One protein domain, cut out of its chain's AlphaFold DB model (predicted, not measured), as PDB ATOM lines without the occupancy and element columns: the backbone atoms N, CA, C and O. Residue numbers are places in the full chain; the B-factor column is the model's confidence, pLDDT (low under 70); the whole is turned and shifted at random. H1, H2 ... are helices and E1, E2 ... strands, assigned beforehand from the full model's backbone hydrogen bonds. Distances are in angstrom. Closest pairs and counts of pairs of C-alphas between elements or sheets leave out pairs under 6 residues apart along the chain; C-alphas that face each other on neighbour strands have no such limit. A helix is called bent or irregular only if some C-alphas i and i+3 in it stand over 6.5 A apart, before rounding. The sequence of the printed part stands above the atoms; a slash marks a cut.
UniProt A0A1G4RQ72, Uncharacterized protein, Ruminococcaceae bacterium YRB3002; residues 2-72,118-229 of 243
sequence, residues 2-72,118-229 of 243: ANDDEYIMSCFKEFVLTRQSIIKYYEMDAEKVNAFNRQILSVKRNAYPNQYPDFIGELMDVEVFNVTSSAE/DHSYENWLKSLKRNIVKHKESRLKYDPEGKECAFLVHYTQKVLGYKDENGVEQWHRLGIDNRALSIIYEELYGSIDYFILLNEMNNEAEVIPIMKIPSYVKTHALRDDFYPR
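This is residues 2 to 72 and 118 to 229 of the 243 residues of an uncharacterized protein of Ruminococcaceae bacterium YRB3002 (UniProt A0A1G4RQ72). A twisted sheet of five strands is the middle of three layers, with H1 and H2 over one face and H3 and H4 over the other; H5 packs on H4 and only grazes the sheet. The small hairpin E4 E5 lies at one end of the domain, away from that sheet. The printed part has 183 residues, with five named helices and seven named strands in the order H1 E1 H2 E2 H3 E3 E4 E5 H4 E6 E7 H5, a mixed class. The large sheet runs E1 E7 E6 E3 E2 and is mixed; E4 and E5 are antiparallel. The whole is compact, with a radius of gyration of the C-alphas of 15.8 A, and spans 47 by 38 by 30 A.

Begin with H1, residues 2 to 17, on the large sheet at a height of 8.9 A. E1, residues 22 to 25, is an edge strand. H2, residues 30 to 42, is on the same face as H1; they touch with residues 13 to 16 and 37 to 41 alone, closest at the C-alphas of Lys 13 and Leu 41, 6.0 A. E2, residues 60 to 66, is the other edge strand. H3, residues 121 to 141, is on the opposite face from H1, at a height of 8.7 A. E3, residues 148 to 154, is parallel to E2, with N 150 and O 61 2.9 A apart. E4, residues 160 to 163, and E5, residues 169 to 171, form an antiparallel hairpin, with N 162 and O 170 at 2.9 A. H4, residues 178 to 188, touches H3 at a shallow tilt of 15 degrees, the same way; the C-alphas of Leu 125 and Ala 180 are closest, 6.6 A. E6, residues 194 to 199, is parallel to E3, with N 196 and O 151 at 2.8 A. E7, residues 204 to 209, forms an antiparallel hairpin with E6, N 206 and O 197 at 2.9 A, and is parallel to E1, N 207 and O 24 at 2.9 A. H5, residues 210 to 219, is irregular, with C-alphas 211 and 214 7.1 A apart; it touches H4, closest at the C-alphas of Tyr 185 and Ile 210, 6.2 A. Every O i to N i+4 pair is within hydrogen-bond range in H2, H3 and H4, but 11 of 12 in H1 and 3 of 6 in H5.

Find C-alpha 2 at (10.911, -53.096, -5.755); from there H1 runs 23.3 A. H3 starts at C-alpha 121, (-9.525, -40.767, -19.979), and runs 30.4 A; E2 spans 19.9 A and E3 19.6 A. H5 ends at C-alpha 219, (1.584, -36.478, -40.509).

The C-alphas farthest apart, of Ala 47 and Asn 166, are 49.9 A apart. Residues 73 to 117 are not printed; C-alphas 72 and 118 are 9.7 A apart across this cut. The link from H2 to E2 is long, 17 residues. Mean pLDDT of the printed part is 89.3; residues 2 to 3 and 143 to 145 are under 70.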
ATOM      1  N   ALA A   2       9.695 -52.626  -5.071       45.56
ATOM      2  CA  ALA A   2      10.911 -53.096  -5.755       45.56
ATOM      3  C   ALA A   2      10.652 -54.249  -6.758       45.56
ATOM      4  O   ALA A   2      11.182 -54.227  -7.859       45.56
ATOM      5  N   ASN A   3       9.786 -55.213  -6.448       62.06
ATOM      6  CA  ASN A   3       9.510 -56.324  -7.370       62.06
ATOM      7  C   ASN A   3       8.737 -55.938  -8.648       62.06
ATOM      8  O   ASN A   3       8.800 -56.673  -9.629       62.06
ATOM      9  N   ASP A   4       8.019 -54.812  -8.652       83.31
ATOM     10  CA  ASP A   4       7.095 -54.480  -9.743       83.31
ATOM     11  C   ASP A   4       7.843 -53.882 -10.945       83.31
ATOM     12  O   ASP A   4       7.585 -54.264 -12.082       83.31
ATOM     13  N   ASP A   5       8.836 -53.020 -10.709       89.56
ATOM     14  CA  ASP A   5       9.591 -52.370 -11.793       89.56
ATOM     15  C   ASP A   5      10.505 -53.361 -12.531       89.56
ATOM     16  O   ASP A   5      10.674 -53.293 -13.747       89.56
ATOM     17  N   GLU A   6      11.055 -54.340 -11.807       91.12
ATOM     18  CA  GLU A   6      11.847 -55.434 -12.384       91.12
ATOM     19  C   GLU A   6      10.998 -56.392 -13.210       91.12
ATOM     20  O   GLU A   6      11.435 -56.815 -14.283       91.12
ATOM     21  N   TYR A   7       9.768 -56.664 -12.773       90.75
ATOM     22  CA  TYR A   7       8.795 -57.386 -13.583       90.75
ATOM     23  C   TYR A   7       8.474 -56.627 -14.877       90.75
ATOM     24  O   TYR A   7       8.657 -57.174 -15.961       90.75
ATOM     25  N   ILE A   8       8.094 -55.348 -14.775       91.62
ATOM     26  CA  ILE A   8       7.742 -54.498 -15.927       91.62
ATOM     27  C   ILE A   8       8.887 -54.444 -16.943       91.62
ATOM     28  O   ILE A   8       8.676 -54.638 -18.144       91.62
ATOM     29  N   MET A   9      10.114 -54.217 -16.469       94.50
ATOM     30  CA  MET A   9      11.285 -54.181 -17.335       94.50
ATOM     31  C   MET A   9      11.559 -55.546 -17.976       94.50
ATOM     32  O   MET A   9      11.896 -55.608 -19.158       94.50
ATOM     33  N   SER A  10      11.396 -56.641 -17.231       92.62
ATOM     34  CA  SER A  10      11.563 -57.997 -17.766       92.62
ATOM     35  C   SER A  10      10.536 -58.299 -18.857       92.62
ATOM     36  O   SER A  10      10.921 -58.778 -19.921       92.62
ATOM     37  N   CYS A  11       9.267 -57.929 -18.659       91.19
ATOM     38  CA  CYS A  11       8.228 -58.033 -19.686       91.19
ATOM     39  C   CYS A  11       8.616 -57.268 -20.956       91.19
ATOM     40  O   CYS A  11       8.542 -57.814 -22.054       91.19
ATOM     41  N   PHE A  12       9.086 -56.024 -20.824       93.75
ATOM     42  CA  PHE A  12       9.495 -55.253 -21.995       93.75
ATOM     43  C   PHE A  12      10.722 -55.853 -22.702       93.75
ATOM     44  O   PHE A  12      10.760 -55.903 -23.930       93.75
ATOM     45  N   LYS A  13      11.709 -56.371 -21.958       94.56
ATOM     46  CA  LYS A  13      12.856 -57.078 -22.557       94.56
ATOM     47  C   LYS A  13      12.428 -58.342 -23.301       94.56
ATOM     48  O   LYS A  13      12.919 -58.578 -24.403       94.56
ATOM     49  N   GLU A  14      11.495 -59.112 -22.751       92.25
ATOM     50  CA  GLU A  14      10.901 -60.258 -23.448       92.25
ATOM     51  C   GLU A  14      10.195 -59.828 -24.739       92.25
ATOM     52  O   GLU A  14      10.320 -60.499 -25.766       92.25
ATOM     53  N   PHE A  15       9.533 -58.668 -24.749       92.56
ATOM     54  CA  PHE A  15       8.919 -58.167 -25.979       92.56
ATOM     55  C   PHE A  15       9.970 -57.852 -27.049       92.56
ATOM     56  O   PHE A  15       9.751 -58.065 -28.240       92.56
ATOM     57  N   VAL A  16      11.133 -57.345 -26.635       91.81
ATOM     58  CA  VAL A  16      12.244 -57.051 -27.550       91.81
ATOM     59  C   VAL A  16      12.881 -58.336 -28.096       91.81
ATOM     60  O   VAL A  16      13.321 -58.361 -29.248       91.81
ATOM     61  N   LEU A  17      12.950 -59.399 -27.291       90.94
ATOM     62  CA  LEU A  17      13.584 -60.669 -27.667       90.94
ATOM     63  C   LEU A  17      12.671 -61.583 -28.489       90.94
ATOM     64  O   LEU A  17      13.154 -62.357 -29.321       90.94
ATOM     65  N   THR A  18      11.363 -61.521 -28.256       83.69
ATOM     66  CA  THR A  18      10.402 -62.443 -28.860       83.69
ATOM     67  C   THR A  18       9.692 -61.822 -30.062       83.69
ATOM     68  O   THR A  18       9.510 -60.617 -30.175       83.69
ATOM     69  N   ARG A  19       9.246 -62.668 -31.000       70.62
ATOM     70  CA  ARG A  19       8.378 -62.245 -32.119       70.62
ATOM     71  C   ARG A  19       6.886 -62.339 -31.791       70.62
ATOM     72  O   ARG A  19       6.061 -62.212 -32.690       70.62
ATOM     73  N   GLN A  20       6.546 -62.658 -30.545       71.25
ATOM     74  CA  GLN A  20       5.160 -62.875 -30.132       71.25
ATOM     75  C   GLN A  20       4.461 -61.560 -29.771       71.25
ATOM     76  O   GLN A  20       3.239 -61.477 -29.884       71.25
ATOM     77  N   SER A  21       5.226 -60.545 -29.371       81.56
ATOM     78  CA  SER A  21       4.750 -59.198 -29.060       81.56
ATOM     79  C   SER A  21       4.817 -58.260 -30.258       81.56
ATOM     80  O   SER A  21       5.662 -58.397 -31.146       81.56
ATOM     81  N   ILE A  22       3.956 -57.248 -30.242       86.44
ATOM     82  CA  ILE A  22       3.934 -56.187 -31.246       86.44
ATOM     83  C   ILE A  22       4.577 -54.941 -30.637       86.44
ATOM     84  O   ILE A  22       3.952 -54.234 -29.847       86.44
ATOM     85  N   ILE A  23       5.816 -54.640 -31.029       92.38
ATOM     86  CA  ILE A  23       6.442 -53.354 -30.705       92.38
ATOM     87  C   ILE A  23       6.304 -52.409 -31.894       92.38
ATOM     88  O   ILE A  23       6.747 -52.706 -33.006       92.38
ATOM     89  N   LYS A  24       5.700 -51.249 -31.650       93.56
ATOM     90  CA  LYS A  24       5.590 -50.157 -32.618       93.56
ATOM     91  C   LYS A  24       6.672 -49.128 -32.313       93.56
ATOM     92  O   LYS A  24       6.588 -48.418 -31.314       93.56
ATOM     93  N   TYR A  25       7.676 -49.059 -33.180       94.00
ATOM     94  CA  TYR A  25       8.709 -48.028 -33.140       94.00
ATOM     95  C   TYR A  25       8.294 -46.872 -34.044       94.00
ATOM     96  O   TYR A  25       8.138 -47.047 -35.253       94.00
ATOM     97  N   TYR A  26       8.091 -45.697 -33.459       92.31
ATOM     98  CA  TYR A  26       7.624 -44.527 -34.192       92.31
ATOM     99  C   TYR A  26       8.803 -43.715 -34.723       92.31
ATOM    100  O   TYR A  26       9.687 -43.338 -33.962       92.31
ATOM    101  N   GLU A  27       8.803 -43.413 -36.026       91.31
ATOM    102  CA  GLU A  27       9.811 -42.547 -36.666       91.31
ATOM    103  C   GLU A  27      11.270 -43.035 -36.484       91.31
ATOM    104  O   GLU A  27      12.216 -42.241 -36.416       91.31
ATOM    105  N   MET A  28      11.462 -44.358 -36.412       93.50
ATOM    106  CA  MET A  28      12.766 -45.016 -36.287       93.50
ATOM    107  C   MET A  28      13.021 -45.942 -37.478       93.50
ATOM    108  O   MET A  28      12.183 -46.765 -37.839       93.50
ATOM    109  N   ASP A  29      14.205 -45.822 -38.075       94.56
ATOM    110  CA  ASP A  29      14.702 -46.778 -39.062       94.56
ATOM    111  C   ASP A  29      15.254 -48.049 -38.382       94.56
ATOM    112  O   ASP A  29      15.423 -48.110 -37.162       94.56
ATOM    113  N   ALA A  30      15.550 -49.079 -39.177       95.19
ATOM    114  CA  ALA A  30      16.017 -50.367 -38.666       95.19
ATOM    115  C   ALA A  30      17.333 -50.273 -37.871       95.19
ATOM    116  O   ALA A  30      17.541 -51.043 -36.934       95.19
ATOM    117  N   GLU A  31      18.227 -49.344 -38.219       96.56
ATOM    118  CA  GLU A  31      19.488 -49.158 -37.501       96.56
ATOM    119  C   GLU A  31      19.231 -48.599 -36.099       96.56
ATOM    120  O   GLU A  31      19.719 -49.164 -35.115       96.56
ATOM    121  N   LYS A  32      18.387 -47.565 -36.001       95.44
ATOM    122  CA  LYS A  32      17.963 -46.988 -34.719       95.44
ATOM    123  C   LYS A  32      17.216 -47.989 -33.851       95.44
ATOM    124  O   LYS A  32      17.502 -48.080 -32.662       95.44
ATOM    125  N   VAL A  33      16.303 -48.772 -34.431       96.50
ATOM    126  CA  VAL A  33      15.584 -49.830 -33.696       96.50
ATOM    127  C   VAL A  33      16.566 -50.849 -33.118       96.50
ATOM    128  O   VAL A  33      16.489 -51.188 -31.938       96.50
ATOM    129  N   ASN A  34      17.536 -51.303 -33.914       95.88
ATOM    130  CA  ASN A  34      18.545 -52.249 -33.448       95.88
ATOM    131  C   ASN A  34      19.449 -51.657 -32.356       95.88
ATOM    132  O   ASN A  34      19.814 -52.368 -31.419       95.88
ATOM    133  N   ALA A  35      19.828 -50.381 -32.469       96.12
ATOM    134  CA  ALA A  35      20.618 -49.692 -31.450       96.12
ATOM    135  C   ALA A  35      19.852 -49.574 -30.125       96.12
ATOM    136  O   ALA A  35      20.354 -50.038 -29.101       96.12
ATOM    137  N   PHE A  36      18.615 -49.075 -30.179       96.94
ATOM    138  CA  PHE A  36      17.718 -48.966 -29.031       96.94
ATOM    139  C   PHE A  36      17.513 -50.320 -28.341       96.94
ATOM    140  O   PHE A  36      17.700 -50.447 -27.134       96.94
ATOM    141  N   ASN A  37      17.215 -51.374 -29.108       96.62
ATOM    142  CA  ASN A  37      16.998 -52.710 -28.551       96.62
ATOM    143  C   ASN A  37      18.240 -53.249 -27.835       96.62
ATOM    144  O   ASN A  37      18.125 -53.813 -26.748       96.62
ATOM    145  N   ARG A  38      19.442 -53.046 -28.394       96.25
ATOM    146  CA  ARG A  38      20.690 -53.431 -27.712       96.25
ATOM    147  C   ARG A  38      20.871 -52.685 -26.392       96.25
ATOM    148  O   ARG A  38      21.235 -53.310 -25.397       96.25
ATOM    149  N   GLN A  39      20.601 -51.381 -26.374       96.19
ATOM    150  CA  GLN A  39      20.710 -50.564 -25.165       96.19
ATOM    151  C   GLN A  39      19.714 -51.027 -24.094       96.19
ATOM    152  O   GLN A  39      20.137 -51.350 -22.985       96.19
ATOM    153  N   ILE A  40      18.431 -51.174 -24.444       96.38
ATOM    154  CA  ILE A  40      17.376 -51.657 -23.539       96.38
ATOM    155  C   ILE A  40      17.711 -53.025 -22.951       96.38
ATOM    156  O   ILE A  40      17.548 -53.242 -21.752       96.38
ATOM    157  N   LEU A  41      18.215 -53.961 -23.755       96.62
ATOM    158  CA  LEU A  41      18.581 -55.283 -23.242       96.62
ATOM    159  C   LEU A  41      19.760 -55.216 -22.256       96.62
ATOM    160  O   LEU A  41      19.804 -56.008 -21.309       96.62
ATOM    161  N   SER A  42      20.664 -54.248 -22.431       96.12
ATOM    162  CA  SER A  42      21.876 -54.085 -21.620       96.12
ATOM    163  C   SER A  42      21.662 -53.431 -20.251       96.12
ATOM    164  O   SER A  42      22.481 -53.659 -19.357       96.12
ATOM    165  N   VAL A  43      20.587 -52.651 -20.053       96.25
ATOM    166  CA  VAL A  43      20.375 -51.940 -18.779       96.25
ATOM    167  C   VAL A  43      20.169 -52.922 -17.627       96.25
ATOM    168  O   VAL A  43      19.567 -53.991 -17.791       96.25
ATOM    169  N   LYS A  44      20.657 -52.565 -16.443       95.69
ATOM    170  CA  LYS A  44      20.548 -53.375 -15.227       95.69
ATOM    171  C   LYS A  44      19.883 -52.571 -14.134       95.69
ATOM    172  O   LYS A  44      19.966 -51.349 -14.125       95.69
ATOM    173  N   ARG A  45      19.243 -53.267 -13.201       94.88
ATOM    174  CA  ARG A  45      18.625 -52.626 -12.050       94.88
ATOM    175  C   ARG A  45      19.650 -51.777 -11.300       94.88
ATOM    176  O   ARG A  45      20.784 -52.215 -11.090       94.88
ATOM    177  N   ASN A  46      19.243 -50.583 -10.892       93.12
ATOM    178  CA  ASN A  46      20.068 -49.724 -10.062       93.12
ATOM    179  C   ASN A  46      20.370 -50.417  -8.723       93.12
ATOM    180  O   ASN A  46      19.476 -50.945  -8.059       93.12
ATOM    181  N   ALA A  47      21.643 -50.402  -8.317       91.38
ATOM    182  CA  ALA A  47      22.092 -50.961  -7.041       91.38
ATOM    183  C   ALA A  47      21.454 -50.260  -5.826       91.38
ATOM    184  O   ALA A  47      21.474 -50.803  -4.721       91.38
ATOM    185  N   TYR A  48      20.866 -49.079  -6.037       89.62
ATOM    186  CA  TYR A  48      20.111 -48.312  -5.055       89.62
ATOM    187  C   TYR A  48      18.637 -48.205  -5.494       89.62
ATOM    188  O   TYR A  48      18.252 -47.198  -6.076       89.62
ATOM    189  N   PRO A  49      17.772 -49.194  -5.187       79.31
ATOM    190  CA  PRO A  49      16.417 -49.304  -5.754       79.31
ATOM    191  C   PRO A  49      15.441 -48.172  -5.410       79.31
ATOM    192  O   PRO A  49      14.354 -48.123  -5.960       79.31
ATOM    193  N   ASN A  50      15.784 -47.310  -4.450       84.81
ATOM    194  CA  ASN A  50      14.978 -46.143  -4.072       84.81
ATOM    195  C   ASN A  50      15.526 -44.841  -4.680       84.81
ATOM    196  O   ASN A  50      15.106 -43.753  -4.282       84.81
ATOM    197  N   GLN A  51      16.519 -44.942  -5.561       89.19
ATOM    198  CA  GLN A  51      17.132 -43.816  -6.244       89.19
ATOM    199  C   GLN A  51      16.837 -43.909  -7.730       89.19
ATOM    200  O   GLN A  51      16.920 -44.976  -8.327       89.19
ATOM    201  N   TYR A  52      16.555 -42.750  -8.308       90.75
ATOM    202  CA  TYR A  52      16.489 -42.593  -9.746       90.75
ATOM    203  C   TYR A  52      17.859 -42.924 -10.380       90.75
ATOM    204  O   TYR A  52      18.885 -42.541  -9.800       90.75
ATOM    205  N   PRO A  53      17.902 -43.555 -11.567       94.19
ATOM    206  CA  PRO A  53      16.811 -44.190 -12.295       94.19
ATOM    207  C   PRO A  53      16.609 -45.612 -11.769       94.19
ATOM    208  O   PRO A  53      17.510 -46.174 -11.138       94.19
ATOM    209  N   ASP A  54      15.487 -46.239 -12.097       95.44
ATOM    210  CA  ASP A  54      15.259 -47.646 -11.740       95.44
ATOM    211  C   ASP A  54      16.266 -48.607 -12.402       95.44
ATOM    212  O   ASP A  54      16.693 -49.597 -11.789       95.44
ATOM    213  N   PHE A  55      16.700 -48.301 -13.633       95.75
ATOM    214  CA  PHE A  55      17.688 -49.082 -14.380       95.75
ATOM    215  C   PHE A  55      18.773 -48.200 -14.991       95.75
ATOM    216  O   PHE A  55      18.497 -47.173 -15.608       95.75
ATOM    217  N   ILE A  56      20.017 -48.658 -14.866       95.00
ATOM    218  CA  ILE A  56      21.214 -47.979 -15.352       95.00
ATOM    219  C   ILE A  56      21.851 -48.820 -16.458       95.00
ATOM    220  O   ILE A  56      22.068 -50.028 -16.302       95.00
ATOM    221  N   GLY A  57      22.179 -48.172 -17.569       93.75
ATOM    222  CA  GLY A  57      22.962 -48.745 -18.661       93.75
ATOM    223  C   GLY A  57      24.220 -47.932 -18.943       93.75
ATOM    224  O   GLY A  57      24.481 -46.906 -18.317       93.75
ATOM    225  N   GLU A  58      25.032 -48.397 -19.889       92.06
ATOM    226  CA  GLU A  58      26.216 -47.649 -20.333       92.06
ATOM    227  C   GLU A  58      25.813 -46.399 -21.126       92.06
ATOM    228  O   GLU A  58      26.308 -45.311 -20.854       92.06
ATOM    229  N   LEU A  59      24.868 -46.560 -22.058       92.75
ATOM    230  CA  LEU A  59      24.422 -45.505 -22.975       92.75
ATOM    231  C   LEU A  59      23.010 -44.994 -22.688       92.75
ATOM    232  O   LEU A  59      22.650 -43.925 -23.166       92.75
ATOM    233  N   MET A  60      22.214 -45.764 -21.944       94.88
ATOM    234  CA  MET A  60      20.811 -45.465 -21.695       94.88
ATOM    235  C   MET A  60      20.422 -45.820 -20.270       94.88
ATOM    236  O   MET A  60      20.705 -46.928 -19.815       94.88
ATOM    237  N   ASP A  61      19.714 -44.908 -19.620       95.62
ATOM    238  CA  ASP A  61      19.061 -45.135 -18.337       95.62
ATOM    239  C   ASP A  61      17.537 -45.227 -18.528       95.62
ATOM    240  O   ASP A  61      16.972 -44.578 -19.415       95.62
ATOM    241  N   VAL A  62      16.860 -46.038 -17.708       97.00
ATOM    242  CA  VAL A  62      15.408 -46.260 -17.798       97.00
ATOM    243  C   VAL A  62      14.753 -46.015 -16.447       97.00
ATOM    244  O   VAL A  62      15.110 -46.649 -15.456       97.00
ATOM    245  N   GLU A  63      13.762 -45.130 -16.437       96.56
ATOM    246  CA  GLU A  63      12.862 -44.928 -15.303       96.56
ATOM    247  C   GLU A  63      11.524 -45.605 -15.579       96.56
ATOM    248  O   GLU A  63      10.958 -45.436 -16.663       96.56
ATOM    249  N   VAL A  64      11.000 -46.333 -14.599       95.81
ATOM    250  CA  VAL A  64       9.739 -47.057 -14.692       95.81
ATOM    251  C   VAL A  64       8.685 -46.381 -13.827       95.81
ATOM    252  O   VAL A  64       8.903 -46.042 -12.667       95.81
ATOM    253  N   PHE A  65       7.487 -46.188 -14.373       93.25
ATOM    254  CA  PHE A  65       6.349 -45.785 -13.551       93.25
ATOM    255  C   PHE A  65       5.012 -46.230 -14.124       93.25
ATOM    256  O   PHE A  65       4.855 -46.526 -15.306       93.25
ATOM    257  N   ASN A  66       4.009 -46.261 -13.252       90.50
ATOM    258  CA  ASN A  66       2.661 -46.677 -13.601       90.50
ATOM    259  C   ASN A  66       1.754 -45.465 -13.826       90.50
ATOM    260  O   ASN A  66       1.823 -44.464 -13.104       90.50
ATOM    261  N   VAL A  67       0.836 -45.596 -14.780       89.94
ATOM    262  CA  VAL A  67      -0.265 -44.648 -14.990       89.94
ATOM    263  C   VAL A  67      -1.603 -45.335 -14.785       89.94
ATOM    264  O   VAL A  67      -1.764 -46.532 -15.027       89.94
ATOM    265  N   THR A  68      -2.586 -44.569 -14.325       87.50
ATOM    266  CA  THR A  68      -3.925 -45.077 -14.026       87.50
ATOM    267  C   THR A  68      -5.003 -44.168 -14.590       87.50
ATOM    268  O   THR A  68      -4.926 -42.951 -14.522       87.50
ATOM    269  N   SER A  69      -6.046 -44.800 -15.098       87.00
ATOM    270  CA  SER A  69      -7.314 -44.221 -15.530       87.00
ATOM    271  C   SER A  69      -8.390 -44.232 -14.439       87.00
ATOM    272  O   SER A  69      -9.429 -43.604 -14.618       87.00
ATOM    273  N   SER A  70      -8.168 -44.907 -13.305       83.50
ATOM    274  CA  SER A  70      -9.066 -44.821 -12.146       83.50
ATOM    275  C   SER A  70      -8.866 -43.501 -11.404       83.50
ATOM    276  O   SER A  70      -7.774 -42.927 -11.437       83.50
ATOM    277  N   ALA A  71      -9.870 -43.072 -10.640       79.50
ATOM    278  CA  ALA A  71      -9.673 -41.993  -9.680       79.50
ATOM    279  C   ALA A  71      -8.570 -42.341  -8.655       79.50
ATOM    280  O   ALA A  71      -8.309 -43.506  -8.319       79.50
ATOM    281  N   GLU A  72      -7.894 -41.302  -8.175       70.94
ATOM    282  CA  GLU A  72      -6.803 -41.393  -7.211       70.94
ATOM    283  C   GLU A  72      -7.152 -40.559  -5.983       70.94
ATOM    284  O   GLU A  72      -7.458 -39.373  -6.083       70.94
ATOM    285  N   ASP A 118     -15.499 -45.776 -12.147       75.06
ATOM    286  CA  ASP A 118     -14.730 -44.564 -11.825       75.06
ATOM    287  C   ASP A 118     -13.524 -44.327 -12.754       75.06
ATOM    288  O   ASP A 118     -12.640 -43.501 -12.474       75.06
ATOM    289  N   HIS A 119     -13.456 -45.053 -13.872       82.94
ATOM    290  CA  HIS A 119     -12.408 -44.872 -14.865       82.94
ATOM    291  C   HIS A 119     -12.751 -43.778 -15.876       82.94
ATOM    292  O   HIS A 119     -13.862 -43.695 -16.394       82.94
ATOM    293  N   SER A 120     -11.766 -42.947 -16.214       88.56
ATOM    294  CA  SER A 120     -11.907 -41.969 -17.290       88.56
ATOM    295  C   SER A 120     -10.581 -41.682 -17.979       88.56
ATOM    296  O   SER A 120      -9.500 -41.816 -17.401       88.56
ATOM    297  N   TYR A 121     -10.679 -41.241 -19.229       91.12
ATOM    298  CA  TYR A 121      -9.525 -40.767 -19.979       91.12
ATOM    299  C   TYR A 121      -8.894 -39.520 -19.332       91.12
ATOM    300  O   TYR A 121      -7.675 -39.408 -19.247       91.12
ATOM    301  N   GLU A 122      -9.708 -38.643 -18.741       91.31
ATOM    302  CA  GLU A 122      -9.218 -37.484 -17.984       91.31
ATOM    303  C   GLU A 122      -8.389 -37.877 -16.757       91.31
ATOM    304  O   GLU A 122      -7.375 -37.246 -16.463       91.31
ATOM    305  N   ASN A 123      -8.789 -38.928 -16.035       90.25
ATOM    306  CA  ASN A 123      -7.997 -39.449 -14.919       90.25
ATOM    307  C   ASN A 123      -6.655 -40.001 -15.410       90.25
ATOM    308  O   ASN A 123      -5.628 -39.743 -14.784       90.25
ATOM    309  N   TRP A 124      -6.653 -40.680 -16.560       91.94
ATOM    310  CA  TRP A 124      -5.430 -41.179 -17.180       91.94
ATOM    311  C   TRP A 124      -4.475 -40.056 -17.577       91.94
ATOM    312  O   TRP A 124      -3.314 -40.092 -17.175       91.94
ATOM    313  N   LEU A 125      -4.961 -39.009 -18.252       93.56
ATOM    314  CA  LEU A 125      -4.143 -37.843 -18.607       93.56
ATOM    315  C   LEU A 125      -3.588 -37.122 -17.370       93.56
ATOM    316  O   LEU A 125      -2.428 -36.709 -17.360       93.56
ATOM    317  N   LYS A 126      -4.385 -36.995 -16.301       93.19
ATOM    318  CA  LYS A 126      -3.928 -36.415 -15.026       93.19
ATOM    319  C   LYS A 126      -2.839 -37.263 -14.372       93.19
ATOM    320  O   LYS A 126      -1.830 -36.711 -13.928       93.19
ATOM    321  N   SER A 127      -3.032 -38.581 -14.317       92.19
ATOM    322  CA  SER A 127      -2.052 -39.518 -13.760       92.19
ATOM    323  C   SER A 127      -0.755 -39.497 -14.574       92.19
ATOM    324  O   SER A 127       0.326 -39.374 -13.997       92.19
ATOM    325  N   LEU A 128      -0.863 -39.512 -15.906       94.81
ATOM    326  CA  LEU A 128       0.252 -39.374 -16.838       94.81
ATOM    327  C   LEU A 128       1.039 -38.089 -16.572       94.81
ATOM    328  O   LEU A 128       2.217 -38.160 -16.231       94.81
ATOM    329  N   LYS A 129       0.383 -36.922 -16.650       95.88
ATOM    330  CA  LYS A 129       1.040 -35.619 -16.468       95.88
ATOM    331  C   LYS A 129       1.720 -35.510 -15.105       95.88
ATOM    332  O   LYS A 129       2.869 -35.088 -15.025       95.88
ATOM    333  N   ARG A 130       1.044 -35.916 -14.026       94.50
ATOM    334  CA  ARG A 130       1.620 -35.837 -12.677       94.50
ATOM    335  C   ARG A 130       2.863 -36.715 -12.533       94.50
ATOM    336  O   ARG A 130       3.848 -36.261 -11.956       94.50
ATOM    337  N   ASN A 131       2.814 -37.959 -13.015       93.62
ATOM    338  CA  ASN A 131       3.973 -38.849 -12.943       93.62
ATOM    339  C   ASN A 131       5.117 -38.322 -13.819       93.62
ATOM    340  O   ASN A 131       6.232 -38.202 -13.327       93.62
ATOM    341  N   ILE A 132       4.830 -37.886 -15.049       96.06
ATOM    342  CA  ILE A 132       5.811 -37.249 -15.937       96.06
ATOM    343  C   ILE A 132       6.554 -36.108 -15.234       96.06
ATOM    344  O   ILE A 132       7.781 -36.123 -15.194       96.06
ATOM    345  N   VAL A 133       5.830 -35.158 -14.632       95.50
ATOM    346  CA  VAL A 133       6.442 -34.006 -13.948       95.50
ATOM    347  C   VAL A 133       7.325 -34.468 -12.788       95.50
ATOM    348  O   VAL A 133       8.478 -34.055 -12.686       95.50
ATOM    349  N   LYS A 134       6.827 -35.389 -11.956       94.19
ATOM    350  CA  LYS A 134       7.580 -35.932 -10.819       94.19
ATOM    351  C   LYS A 134       8.876 -36.624 -11.262       94.19
ATOM    352  O   LYS A 134       9.931 -36.373 -10.685       94.19
ATOM    353  N   HIS A 135       8.808 -37.498 -12.264       94.19
ATOM    354  CA  HIS A 135       9.968 -38.262 -12.728       94.19
ATOM    355  C   HIS A 135      10.944 -37.387 -13.527       94.19
ATOM    356  O   HIS A 135      12.155 -37.559 -13.404       94.19
ATOM    357  N   LYS A 136      10.455 -36.371 -14.252       94.25
ATOM    358  CA  LYS A 136      11.297 -35.329 -14.859       94.25
ATOM    359  C   LYS A 136      12.093 -34.565 -13.804       94.25
ATOM    360  O   LYS A 136      13.288 -34.360 -13.977       94.25
ATOM    361  N   GLU A 137      11.465 -34.150 -12.705       93.31
ATOM    362  CA  GLU A 137      12.176 -33.469 -11.616       93.31
ATOM    363  C   GLU A 137      13.275 -34.346 -11.005       93.31
ATOM    364  O   GLU A 137      14.346 -33.837 -10.674       93.31
ATOM    365  N   SER A 138      13.037 -35.655 -10.866       92.88
ATOM    366  CA  SER A 138      14.069 -36.614 -10.451       92.88
ATOM    367  C   SER A 138      15.201 -36.699 -11.475       92.88
ATOM    368  O   SER A 138      16.363 -36.591 -11.087       92.88
ATOM    369  N   ARG A 139      14.877 -36.794 -12.773       91.31
ATOM    370  CA  ARG A 139      15.861 -36.799 -13.866       91.31
ATOM    371  C   ARG A 139      16.708 -35.534 -13.899       91.31
ATOM    372  O   ARG A 139      17.893 -35.636 -14.138       91.31
ATOM    373  N   LEU A 140      16.143 -34.354 -13.658       90.38
ATOM    374  CA  LEU A 140      16.914 -33.101 -13.666       90.38
ATOM    375  C   LEU A 140      17.851 -32.970 -12.456       90.38
ATOM    376  O   LEU A 140      18.842 -32.249 -12.522       90.38
ATOM    377  N   LYS A 141      17.536 -33.641 -11.342       91.31
ATOM    378  CA  LYS A 141      18.412 -33.716 -10.160       91.31
ATOM    379  C   LYS A 141      19.488 -34.790 -10.307       91.31
ATOM    380  O   LYS A 141      20.531 -34.696  -9.666       91.31
ATOM    381  N   TYR A 142      19.199 -35.824 -11.088       85.88
ATOM    382  CA  TYR A 142      20.094 -36.929 -11.378       85.88
ATOM    383  C   TYR A 142      20.912 -36.609 -12.629       85.88
ATOM    384  O   TYR A 142      20.356 -36.525 -13.719       85.88
ATOM    385  N   ASP A 143      22.224 -36.439 -12.496       68.56
ATOM    386  CA  ASP A 143      23.087 -36.005 -13.603       68.56
ATOM    387  C   ASP A 143      24.091 -37.081 -14.070       68.56
ATOM    388  O   ASP A 143      25.269 -37.043 -13.721       68.56
ATOM    389  N   PRO A 144      23.659 -38.088 -14.848       61.38
ATOM    390  CA  PRO A 144      24.527 -38.889 -15.689       61.38
ATOM    391  C   PRO A 144      24.726 -38.129 -17.003       61.38
ATOM    392  O   PRO A 144      23.978 -38.321 -17.969       61.38
ATOM    393  N   GLU A 145      25.699 -37.222 -17.032       68.75
ATOM    394  CA  GLU A 145      26.043 -36.475 -18.242       68.75
ATOM    395  C   GLU A 145      26.154 -37.410 -19.466       68.75
ATOM    396  O   GLU A 145      26.847 -38.429 -19.443       68.75
ATOM    397  N   GLY A 146      25.464 -37.050 -20.552       73.94
ATOM    398  CA  GLY A 146      25.658 -37.643 -21.879       73.94
ATOM    399  C   GLY A 146      24.945 -38.966 -22.181       73.94
ATOM    400  O   GLY A 146      25.111 -39.465 -23.294       73.94
ATOM    401  N   LYS A 147      24.150 -39.530 -21.261       88.25
ATOM    402  CA  LYS A 147      23.349 -40.736 -21.545       88.25
ATOM    403  C   LYS A 147      21.955 -40.418 -22.068       88.25
ATOM    404  O   LYS A 147      21.302 -39.489 -21.582       88.25
ATOM    405  N   GLU A 148      21.484 -41.264 -22.981       93.94
ATOM    406  CA  GLU A 148      20.077 -41.292 -23.364       93.94
ATOM    407  C   GLU A 148      19.213 -41.709 -22.163       93.94
ATOM    408  O   GLU A 148      19.639 -42.454 -21.275       93.94
ATOM    409  N   CYS A 149      17.975 -41.238 -22.125       94.88
ATOM    410  CA  CYS A 149      17.028 -41.578 -21.076       94.88
ATOM    411  C   CYS A 149      15.686 -42.011 -21.662       94.88
ATOM    412  O   CYS A 149      15.133 -41.351 -22.548       94.88
ATOM    413  N   ALA A 150      15.146 -43.108 -21.135       97.44
ATOM    414  CA  ALA A 150      13.823 -43.598 -21.478       97.44
ATOM    415  C   ALA A 150      12.897 -43.619 -20.258       97.44
ATOM    416  O   ALA A 150      13.277 -44.056 -19.172       97.44
ATOM    417  N   PHE A 151      11.652 -43.191 -20.453       97.75
ATOM    418  CA  PHE A 151      10.572 -43.417 -19.493       97.75
ATOM    419  C   PHE A 151       9.742 -44.612 -19.957       97.75
ATOM    420  O   PHE A 151       9.103 -44.552 -21.008       97.75
ATOM    421  N   LEU A 152       9.757 -45.693 -19.175       97.50
ATOM    422  CA  LEU A 152       8.959 -46.895 -19.383       97.50
ATOM    423  C   LEU A 152       7.687 -46.826 -18.541       97.50
ATOM    424  O   LEU A 152       7.694 -46.993 -17.323       97.50
ATOM    425  N   VAL A 153       6.575 -46.578 -19.216       95.06
ATOM    426  CA  VAL A 153       5.274 -46.372 -18.598       95.06
ATOM    427  C   VAL A 153       4.425 -47.616 -18.728       95.06
ATOM    428  O   VAL A 153       4.128 -48.071 -19.830       95.06
ATOM    429  N   HIS A 154       3.983 -48.137 -17.592       91.31
ATOM    430  CA  HIS A 154       3.124 -49.307 -17.541       91.31
ATOM    431  C   HIS A 154       1.658 -48.917 -17.315       91.31
ATOM    432  O   HIS A 154       1.324 -48.162 -16.395       91.31
ATOM    433  N   TYR A 155       0.769 -49.438 -18.169       86.31
ATOM    434  CA  TYR A 155      -0.675 -49.232 -18.073       86.31
ATOM    435  C   TYR A 155      -1.430 -50.567 -18.005       86.31
ATOM    436  O   TYR A 155      -1.623 -51.249 -19.008       86.31
ATOM    437  N   THR A 156      -1.902 -50.926 -16.809       74.38
ATOM    438  CA  THR A 156      -2.438 -52.268 -16.500       74.38
ATOM    439  C   THR A 156      -3.941 -52.443 -16.709       74.38
ATOM    440  O   THR A 156      -4.441 -53.563 -16.693       74.38
ATOM    441  N   GLN A 157      -4.700 -51.357 -16.864       73.06
ATOM    442  CA  GLN A 157      -6.136 -51.381 -16.555       73.06
ATOM    443  C   GLN A 157      -7.055 -51.783 -17.709       73.06
ATOM    444  O   GLN A 157      -8.221 -52.038 -17.447       73.06
ATOM    445  N   LYS A 158      -6.578 -51.837 -18.964       71.50
ATOM    446  CA  LYS A 158      -7.397 -52.209 -20.142       71.50
ATOM    447  C   LYS A 158      -8.785 -51.543 -20.188       71.50
ATOM    448  O   LYS A 158      -9.756 -52.160 -20.605       71.50
ATOM    449  N   VAL A 159      -8.924 -50.286 -19.785       79.88
ATOM    450  CA  VAL A 159     -10.244 -49.638 -19.865       79.88
ATOM    451  C   VAL A 159     -10.335 -48.620 -20.971       79.88
ATOM    452  O   VAL A 159     -11.432 -48.351 -21.414       79.88
ATOM    453  N   LEU A 160      -9.238 -48.039 -21.445       87.06
ATOM    454  CA  LEU A 160      -9.337 -46.999 -22.461       87.06
ATOM    455  C   LEU A 160      -9.386 -47.593 -23.868       87.06
ATOM    456  O   LEU A 160      -8.620 -48.498 -24.215       87.06
ATOM    457  N   GLY A 161     -10.288 -47.057 -24.683       88.62
ATOM    458  CA  GLY A 161     -10.458 -47.418 -26.082       88.62
ATOM    459  C   GLY A 161     -10.981 -46.263 -26.923       88.62
ATOM    460  O   GLY A 161     -11.231 -45.169 -26.417       88.62
ATOM    461  N   TYR A 162     -11.125 -46.518 -28.216       89.69
ATOM    462  CA  TYR A 162     -11.738 -45.617 -29.191       89.69
ATOM    463  C   TYR A 162     -12.520 -46.439 -30.222       89.69
ATOM    464  O   TYR A 162     -12.359 -47.657 -30.293       89.69
ATOM    465  N   LYS A 163     -13.361 -45.794 -31.036       88.25
ATOM    466  CA  LYS A 163     -14.012 -46.449 -32.183       88.25
ATOM    467  C   LYS A 163     -13.321 -46.054 -33.473       88.25
ATOM    468  O   LYS A 163     -13.156 -44.864 -33.724       88.25
ATOM    469  N   ASP A 164     -12.919 -47.012 -34.293       87.88
ATOM    470  CA  ASP A 164     -12.390 -46.692 -35.619       87.88
ATOM    471  C   ASP A 164     -13.476 -46.139 -36.563       87.88
ATOM    472  O   ASP A 164     -14.632 -45.947 -36.181       87.88
ATOM    473  N   GLU A 165     -13.091 -45.834 -37.801       86.38
ATOM    474  CA  GLU A 165     -13.985 -45.297 -38.836       86.38
ATOM    475  C   GLU A 165     -15.190 -46.202 -39.147       86.38
ATOM    476  O   GLU A 165     -16.231 -45.713 -39.578       86.38
ATOM    477  N   ASN A 166     -15.079 -47.504 -38.864       89.94
ATOM    478  CA  ASN A 166     -16.146 -48.486 -39.046       89.94
ATOM    479  C   ASN A 166     -16.978 -48.684 -37.768       89.94
ATOM    480  O   ASN A 166     -17.874 -49.528 -37.726       89.94
ATOM    481  N   GLY A 167     -16.692 -47.921 -36.708       86.31
ATOM    482  CA  GLY A 167     -17.353 -48.037 -35.413       86.31
ATOM    483  C   GLY A 167     -16.883 -49.230 -34.577       86.31
ATOM    484  O   GLY A 167     -17.504 -49.508 -33.545       86.31
ATOM    485  N   VAL A 168     -15.817 -49.927 -34.994       87.31
ATOM    486  CA  VAL A 168     -15.260 -51.074 -34.268       87.31
ATOM    487  C   VAL A 168     -14.426 -50.568 -33.101       87.31
ATOM    488  O   VAL A 168     -13.656 -49.616 -33.220       87.31
ATOM    489  N   GLU A 169     -14.611 -51.194 -31.943       87.00
ATOM    490  CA  GLU A 169     -13.915 -50.809 -30.725       87.00
ATOM    491  C   GLU A 169     -12.455 -51.270 -30.745       87.00
ATOM    492  O   GLU A 169     -12.154 -52.449 -30.932       87.00
ATOM    493  N   GLN A 170     -11.559 -50.322 -30.502       86.44
ATOM    494  CA  GLN A 170     -10.114 -50.483 -30.496       86.44
ATOM    495  C   GLN A 170      -9.550 -50.089 -29.129       86.44
ATOM    496  O   GLN A 170     -10.118 -49.268 -28.406       86.44
ATOM    497  N   TRP A 171      -8.403 -50.661 -28.771       87.25
ATOM    498  CA  TRP A 171      -7.679 -50.298 -27.553       87.25
ATOM    499  C   TRP A 171      -6.999 -48.939 -27.687       87.25
ATOM    500  O   TRP A 171      -6.551 -48.578 -28.775       87.25
ATOM    501  N   HIS A 172      -6.881 -48.206 -26.576       89.25
ATOM    502  CA  HIS A 172      -6.075 -46.987 -26.524       89.25
ATOM    503  C   HIS A 172      -4.656 -47.250 -27.036       89.25
ATOM    504  O   HIS A 172      -4.052 -48.283 -26.740       89.25
ATOM    505  N   ARG A 173      -4.164 -46.306 -27.838       89.06
ATOM    506  CA  ARG A 173      -2.829 -46.309 -28.423       89.06
ATOM    507  C   ARG A 173      -2.245 -44.918 -28.272       89.06
ATOM    508  O   ARG A 173      -2.837 -43.949 -28.749       89.06
ATOM    509  N   LEU A 174      -1.074 -44.836 -27.655       91.38
ATOM    510  CA  LEU A 174      -0.392 -43.572 -27.421       91.38
ATOM    511  C   LEU A 174      -0.014 -42.895 -28.732       91.38
ATOM    512  O   LEU A 174      -0.166 -41.686 -28.869       91.38
ATOM    513  N   GLY A 175       0.416 -43.678 -29.720       89.44
ATOM    514  CA  GLY A 175       0.796 -43.146 -31.016       89.44
ATOM    515  C   GLY A 175      -0.360 -42.551 -31.811       89.44
ATOM    516  O   GLY A 175      -0.132 -42.099 -32.907       89.44
ATOM    517  N   ILE A 176      -1.608 -42.528 -31.364       90.50
ATOM    518  CA  ILE A 176      -2.657 -41.754 -32.060       90.50
ATOM    519  C   ILE A 176      -3.338 -40.763 -31.123       90.50
ATOM    520  O   ILE A 176      -4.330 -40.151 -31.496       90.50
ATOM    521  N   ASP A 177      -2.824 -40.613 -29.906       93.00
ATOM    522  CA  ASP A 177      -3.426 -39.809 -28.862       93.00
ATOM    523  C   ASP A 177      -2.840 -38.393 -28.868       93.00
ATOM    524  O   ASP A 177      -1.726 -38.157 -28.400       93.00
ATOM    525  N   ASN A 178      -3.606 -37.431 -29.387       91.44
ATOM    526  CA  ASN A 178      -3.137 -36.057 -29.547       91.44
ATOM    527  C   ASN A 178      -2.821 -35.382 -28.210       91.44
ATOM    528  O   ASN A 178      -1.763 -34.765 -28.046       91.44
ATOM    529  N   ARG A 179      -3.719 -35.512 -27.232       93.75
ATOM    530  CA  ARG A 179      -3.576 -34.856 -25.927       93.75
ATOM    531  C   ARG A 179      -2.431 -35.450 -25.125       93.75
ATOM    532  O   ARG A 179      -1.666 -34.697 -24.526       93.75
ATOM    533  N   ALA A 180      -2.278 -36.769 -25.134       95.12
ATOM    534  CA  ALA A 180      -1.180 -37.435 -24.445       95.12
ATOM    535  C   ALA A 180       0.170 -37.095 -25.072       95.12
ATOM    536  O   ALA A 180       1.095 -36.734 -24.348       95.12
ATOM    537  N   LEU A 181       0.276 -37.157 -26.404       95.50
ATOM    538  CA  LEU A 181       1.504 -36.806 -27.120       95.50
ATOM    539  C   LEU A 181       1.887 -35.343 -26.895       95.50
ATOM    540  O   LEU A 181       3.066 -35.052 -26.696       95.50
ATOM    541  N   SER A 182       0.902 -34.441 -26.863       93.88
ATOM    542  CA  SER A 182       1.126 -33.025 -26.551       93.88
ATOM    543  C   SER A 182       1.685 -32.847 -25.137       93.88
ATOM    544  O   SER A 182       2.721 -32.210 -24.979       93.88
ATOM    545  N   ILE A 183       1.082 -33.483 -24.121       95.81
ATOM    546  CA  ILE A 183       1.591 -33.458 -22.733       95.81
ATOM    547  C   ILE A 183       3.012 -34.021 -22.659       95.81
ATOM    548  O   ILE A 183       3.876 -33.422 -22.027       95.81
ATOM    549  N   ILE A 184       3.262 -35.169 -23.292       96.75
ATOM    550  CA  ILE A 184       4.580 -35.812 -23.293       96.75
ATOM    551  C   ILE A 184       5.618 -34.875 -23.902       96.75
ATOM    552  O   ILE A 184       6.658 -34.650 -23.296       96.75
ATOM    553  N   TYR A 185       5.339 -34.300 -25.070       96.00
ATOM    554  CA  TYR A 185       6.275 -33.402 -25.730       96.00
ATOM    555  C   TYR A 185       6.520 -32.126 -24.917       96.00
ATOM    556  O   TYR A 185       7.671 -31.796 -24.641       96.00
ATOM    557  N   GLU A 186       5.461 -31.432 -24.496       95.50
ATOM    558  CA  GLU A 186       5.565 -30.180 -23.736       95.50
ATOM    559  C   GLU A 186       6.355 -30.355 -22.437       95.50
ATOM    560  O   GLU A 186       7.186 -29.514 -22.089       95.50
ATOM    561  N   GLU A 187       6.117 -31.456 -21.725       95.94
ATOM    562  CA  GLU A 187       6.755 -31.689 -20.439       95.94
ATOM    563  C   GLU A 187       8.153 -32.302 -20.587       95.94
ATOM    564  O   GLU A 187       9.024 -31.979 -19.786       95.94
ATOM    565  N   LEU A 188       8.414 -33.163 -21.574       95.44
ATOM    566  CA  LEU A 188       9.643 -33.971 -21.618       95.44
ATOM    567  C   LEU A 188      10.659 -33.571 -22.689       95.44
ATOM    568  O   LEU A 188      11.783 -34.082 -22.664       95.44
ATOM    569  N   TYR A 189      10.319 -32.653 -23.598       93.94
ATOM    570  CA  TYR A 189      11.255 -32.187 -24.619       93.94
ATOM    571  C   TYR A 189      12.572 -31.684 -24.005       93.94
ATOM    572  O   TYR A 189      12.586 -30.863 -23.085       93.94
ATOM    573  N   GLY A 190      13.690 -32.214 -24.508       90.62
ATOM    574  CA  GLY A 190      15.041 -31.902 -24.033       90.62
ATOM    575  C   GLY A 190      15.411 -32.494 -22.666       90.62
ATOM    576  O   GLY A 190      16.501 -32.213 -22.183       90.62
ATOM    577  N   SER A 191      14.530 -33.278 -22.033       91.31
ATOM    578  CA  SER A 191      14.794 -33.920 -20.730       91.31
ATOM    579  C   SER A 191      14.995 -35.433 -20.833       91.31
ATOM    580  O   SER A 191      15.719 -36.006 -20.022       91.31
ATOM    581  N   ILE A 192      14.344 -36.074 -21.806       94.19
ATOM    582  CA  ILE A 192      14.469 -37.506 -22.101       94.19
ATOM    583  C   ILE A 192      14.379 -37.754 -23.613       94.19
ATOM    584  O   ILE A 192      13.892 -36.904 -24.363       94.19
ATOM    585  N   ASP A 193      14.812 -38.934 -24.048       96.12
ATOM    586  CA  ASP A 193      14.945 -39.295 -25.461       96.12
ATOM    587  C   ASP A 193      13.781 -40.162 -25.942       96.12
ATOM    588  O   ASP A 193      13.261 -39.943 -27.040       96.12
ATOM    589  N   TYR A 194      13.322 -41.097 -25.102       97.75
ATOM    590  CA  TYR A 194      12.289 -42.070 -25.462       97.75
ATOM    591  C   TYR A 194      11.172 -42.150 -24.422       97.75
ATOM    592  O   TYR A 194      11.406 -42.242 -23.219       97.75
ATOM    593  N   PHE A 195       9.936 -42.200 -24.907       97.81
ATOM    594  CA  PHE A 195       8.772 -42.571 -24.118       97.81
ATOM    595  C   PHE A 195       8.283 -43.941 -24.572       97.81
ATOM    596  O   PHE A 195       8.049 -44.152 -25.763       97.81
ATOM    597  N   ILE A 196       8.132 -44.869 -23.634       97.56
ATOM    598  CA  ILE A 196       7.713 -46.238 -23.912       97.56
ATOM    599  C   ILE A 196       6.399 -46.479 -23.180       97.56
ATOM    600  O   ILE A 196       6.364 -46.408 -21.956       97.56
ATOM    601  N   LEU A 197       5.324 -46.779 -23.904       95.19
ATOM    602  CA  LEU A 197       4.094 -47.281 -23.293       95.19
ATOM    603  C   LEU A 197       4.075 -48.803 -23.410       95.19
ATOM    604  O   LEU A 197       3.979 -49.333 -24.517       95.19
ATOM    605  N   LEU A 198       4.145 -49.495 -22.274       92.75
ATOM    606  CA  LEU A 198       3.967 -50.937 -22.193       92.75
ATOM    607  C   LEU A 198       2.505 -51.266 -21.884       92.75
ATOM    608  O   LEU A 198       1.969 -50.898 -20.832       92.75
ATOM    609  N   ASN A 199       1.895 -52.025 -22.789       86.19
ATOM    610  CA  ASN A 199       0.604 -52.665 -22.601       86.19
ATOM    611  C   ASN A 199       0.810 -54.185 -22.634       86.19
ATOM    612  O   ASN A 199       0.517 -54.856 -23.627       86.19
ATOM    613  N   GLU A 200       1.324 -54.712 -21.518       78.88
ATOM    614  CA  GLU A 200       1.576 -56.147 -21.290       78.88
ATOM    615  C   GLU A 200       0.378 -57.000 -21.718       78.88
ATOM    616  O   GLU A 200       0.457 -58.030 -22.377       78.88
ATOM    617  N   MET A 201      -0.769 -56.463 -21.372       74.12
ATOM    618  CA  MET A 201      -2.067 -57.065 -21.414       74.12
ATOM    619  C   MET A 201      -2.566 -57.301 -22.861       74.12
ATOM    620  O   MET A 201      -3.372 -58.207 -23.095       74.12
ATOM    621  N   ASN A 202      -2.073 -56.528 -23.834       75.31
ATOM    622  CA  ASN A 202      -2.288 -56.740 -25.272       75.31
ATOM    623  C   ASN A 202      -1.052 -57.310 -25.984       75.31
ATOM    624  O   ASN A 202      -1.058 -57.440 -27.206       75.31
ATOM    625  N   ASN A 203       0.000 -57.644 -25.236       84.12
ATOM    626  CA  ASN A 203       1.305 -57.995 -25.779       84.12
ATOM    627  C   ASN A 203       1.868 -56.915 -26.726       84.12
ATOM    628  O   ASN A 203       2.501 -57.224 -27.740       84.12
ATOM    629  N   GLU A 204       1.586 -55.639 -26.427       89.56
ATOM    630  CA  GLU A 204       2.000 -54.501 -27.247       89.56
ATOM    631  C   GLU A 204       2.872 -53.514 -26.467       89.56
ATOM    632  O   GLU A 204       2.654 -53.255 -25.281       89.56
ATOM    633  N   ALA A 205       3.822 -52.898 -27.167       94.00
ATOM    634  CA  ALA A 205       4.535 -51.729 -26.676       94.00
ATOM    635  C   ALA A 205       4.667 -50.665 -27.770       94.00
ATOM    636  O   ALA A 205       4.770 -50.969 -28.960       94.00
ATOM    637  N   GLU A 206       4.686 -49.404 -27.362       95.38
ATOM    638  CA  GLU A 206       4.882 -48.258 -28.246       95.38
ATOM    639  C   GLU A 206       6.128 -47.496 -27.807       95.38
ATOM    640  O   GLU A 206       6.174 -47.010 -26.682       95.38
ATOM    641  N   VAL A 207       7.131 -47.399 -28.685       97.12
ATOM    642  CA  VAL A 207       8.391 -46.682 -28.444       97.12
ATOM    643  C   VAL A 207       8.388 -45.401 -29.268       97.12
ATOM    644  O   VAL A 207       8.372 -45.445 -30.502       97.12
ATOM    645  N   ILE A 208       8.395 -44.259 -28.583       96.31
ATOM    646  CA  ILE A 208       8.240 -42.935 -29.185       96.31
ATOM    647  C   ILE A 208       9.463 -42.076 -28.853       96.31
ATOM    648  O   ILE A 208       9.629 -41.672 -27.700       96.31
ATOM    649  N   PRO A 209      10.308 -41.738 -29.843       96.56
ATOM    650  CA  PRO A 209      11.349 -40.737 -29.662       96.56
ATOM    651  C   PRO A 209      10.722 -39.352 -29.458       96.56
ATOM    652  O   PRO A 209       9.982 -38.865 -30.319       96.56
ATOM    653  N   ILE A 210      11.039 -38.677 -28.351       95.94
ATOM    654  CA  ILE A 210      10.404 -37.402 -27.962       95.94
ATOM    655  C   ILE A 210      10.576 -36.332 -29.043       95.94
ATOM    656  O   ILE A 210       9.626 -35.646 -29.424       95.94
ATOM    657  N   MET A 211      11.777 -36.250 -29.615       94.31
ATOM    658  CA  MET A 211      12.121 -35.299 -30.678       94.31
ATOM    659  C   MET A 211      11.307 -35.496 -31.968       94.31
ATOM    660  O   MET A 211      11.290 -34.613 -32.826       94.31
ATOM    661  N   LYS A 212      10.654 -36.652 -32.136       93.31
ATOM    662  CA  LYS A 212       9.874 -37.006 -33.330       93.31
ATOM    663  C   LYS A 212       8.374 -36.787 -33.167       93.31
ATOM    664  O   LYS A 212       7.655 -36.835 -34.164       93.31
ATOM    665  N   ILE A 213       7.902 -36.464 -31.962       93.00
ATOM    666  CA  ILE A 213       6.481 -36.183 -31.724       93.00
ATOM    667  C   ILE A 213       5.961 -35.057 -32.641       93.00
ATOM    668  O   ILE A 213       4.936 -35.271 -33.286       93.00
ATOM    669  N   PRO A 214       6.648 -33.908 -32.833       88.12
ATOM    670  CA  PRO A 214       6.121 -32.839 -33.686       88.12
ATOM    671  C   PRO A 214       5.972 -33.225 -35.158       88.12
ATOM    672  O   PRO A 214       5.045 -32.759 -35.820       88.12
ATOM    673  N   SER A 215       6.888 -34.038 -35.699       84.25
ATOM    674  CA  SER A 215       6.762 -34.543 -37.071       84.25
ATOM    675  C   SER A 215       5.614 -35.534 -37.173       84.25
ATOM    676  O   SER A 215       4.809 -35.426 -38.090       84.25
ATOM    677  N   TYR A 216       5.506 -36.428 -36.192       80.06
ATOM    678  CA  TYR A 216       4.480 -37.454 -36.141       80.06
ATOM    679  C   TYR A 216       3.064 -36.859 -36.046       80.06
ATOM    680  O   TYR A 216       2.176 -37.231 -36.812       80.06
ATOM    681  N   VAL A 217       2.876 -35.863 -35.174       80.75
ATOM    682  CA  VAL A 217       1.597 -35.161 -34.966       80.75
ATOM    683  C   VAL A 217       1.104 -34.456 -36.232       80.75
ATOM    684  O   VAL A 217      -0.098 -34.358 -36.461       80.75
ATOM    685  N   LYS A 218       2.017 -33.980 -37.083       74.12
ATOM    686  CA  LYS A 218       1.667 -33.308 -38.345       74.12
ATOM    687  C   LYS A 218       1.249 -34.273 -39.450       74.12
ATOM    688  O   LYS A 218       0.560 -33.853 -40.376       74.12
ATOM    689  N   THR A 219       1.720 -35.515 -39.407       72.56
ATOM    690  CA  THR A 219       1.584 -36.478 -40.509       72.56
ATOM    691  C   THR A 219       0.524 -37.545 -40.261       72.56
ATOM    692  O   THR A 219       0.153 -38.243 -41.201       72.56
ATOM    693  N   HIS A 220       0.005 -37.656 -39.036       74.81
ATOM    694  CA  HIS A 220      -0.945 -38.696 -38.652       74.81
ATOM    695  C   HIS A 220      -2.283 -38.107 -38.203       74.81
ATOM    696  O   HIS A 220      -2.343 -37.053 -37.573       74.81
ATOM    697  N   ALA A 221      -3.372 -38.815 -38.512       75.19
ATOM    698  CA  ALA A 221      -4.691 -38.495 -37.986       75.19
ATOM    699  C   ALA A 221      -4.738 -38.865 -36.498       75.19
ATOM    700  O   ALA A 221      -4.869 -40.037 -36.140       75.19
ATOM    701  N   LEU A 222      -4.577 -37.860 -35.641       83.56
ATOM    702  CA  LEU A 222      -4.656 -38.042 -34.200       83.56
ATOM    703  C   LEU A 222      -6.098 -37.973 -33.703       83.56
ATOM    704  O   LEU A 222      -7.000 -37.479 -34.381       83.56
ATOM    705  N   ARG A 223      -6.291 -38.486 -32.493       86.00
ATOM    706  CA  ARG A 223      -7.583 -38.675 -31.853       86.00
ATOM    707  C   ARG A 223      -7.618 -38.011 -30.488       86.00
ATOM    708  O   ARG A 223      -6.612 -37.970 -29.782       86.00
ATOM    709  N   ASP A 224      -8.818 -37.565 -30.133       86.19
ATOM    710  CA  ASP A 224      -9.163 -36.949 -28.846       86.19
ATOM    711  C   ASP A 224     -10.384 -37.625 -28.188       86.19
ATOM    712  O   ASP A 224     -10.827 -37.220 -27.114       86.19
ATOM    713  N   ASP A 225     -10.940 -38.658 -28.825       84.19
ATOM    714  CA  ASP A 225     -12.233 -39.273 -28.512       84.19
ATOM    715  C   ASP A 225     -12.119 -40.590 -27.723       84.19
ATOM    716  O   ASP A 225     -12.948 -41.491 -27.861       84.19
ATOM    717  N   PHE A 226     -11.096 -40.713 -26.873       87.50
ATOM    718  CA  PHE A 226     -10.910 -41.904 -26.047       87.50
ATOM    719  C   PHE A 226     -11.923 -41.980 -24.908       87.50
ATOM    720  O   PHE A 226     -12.209 -40.994 -24.223       87.50
ATOM    721  N   TYR A 227     -12.430 -43.184 -24.658       81.69
ATOM    722  CA  TYR A 227     -13.450 -43.431 -23.647       81.69
ATOM    723  C   TYR A 227     -13.163 -44.711 -22.844       81.69
ATOM    724  O   TYR A 227     -12.479 -45.615 -23.333       81.69
ATOM    725  N   PRO A 228     -13.677 -44.809 -21.603       79.75
ATOM    726  CA  PRO A 228     -13.650 -46.049 -20.842       79.75
ATOM    727  C   PRO A 228     -14.612 -47.080 -21.459       79.75
ATOM    728  O   PRO A 228     -15.818 -46.848 -21.573       79.75
ATOM    729  N   ARG A 229     -14.083 -48.231 -21.866       74.38
ATOM    730  CA  ARG A 229     -14.809 -49.379 -22.402       74.38
ATOM    731  C   ARG A 229     -15.692 -49.988 -21.314       74.38
ATOM    732  O   ARG A 229     -15.234 -50.285 -20.212       74.38
TER     733      ARG A 229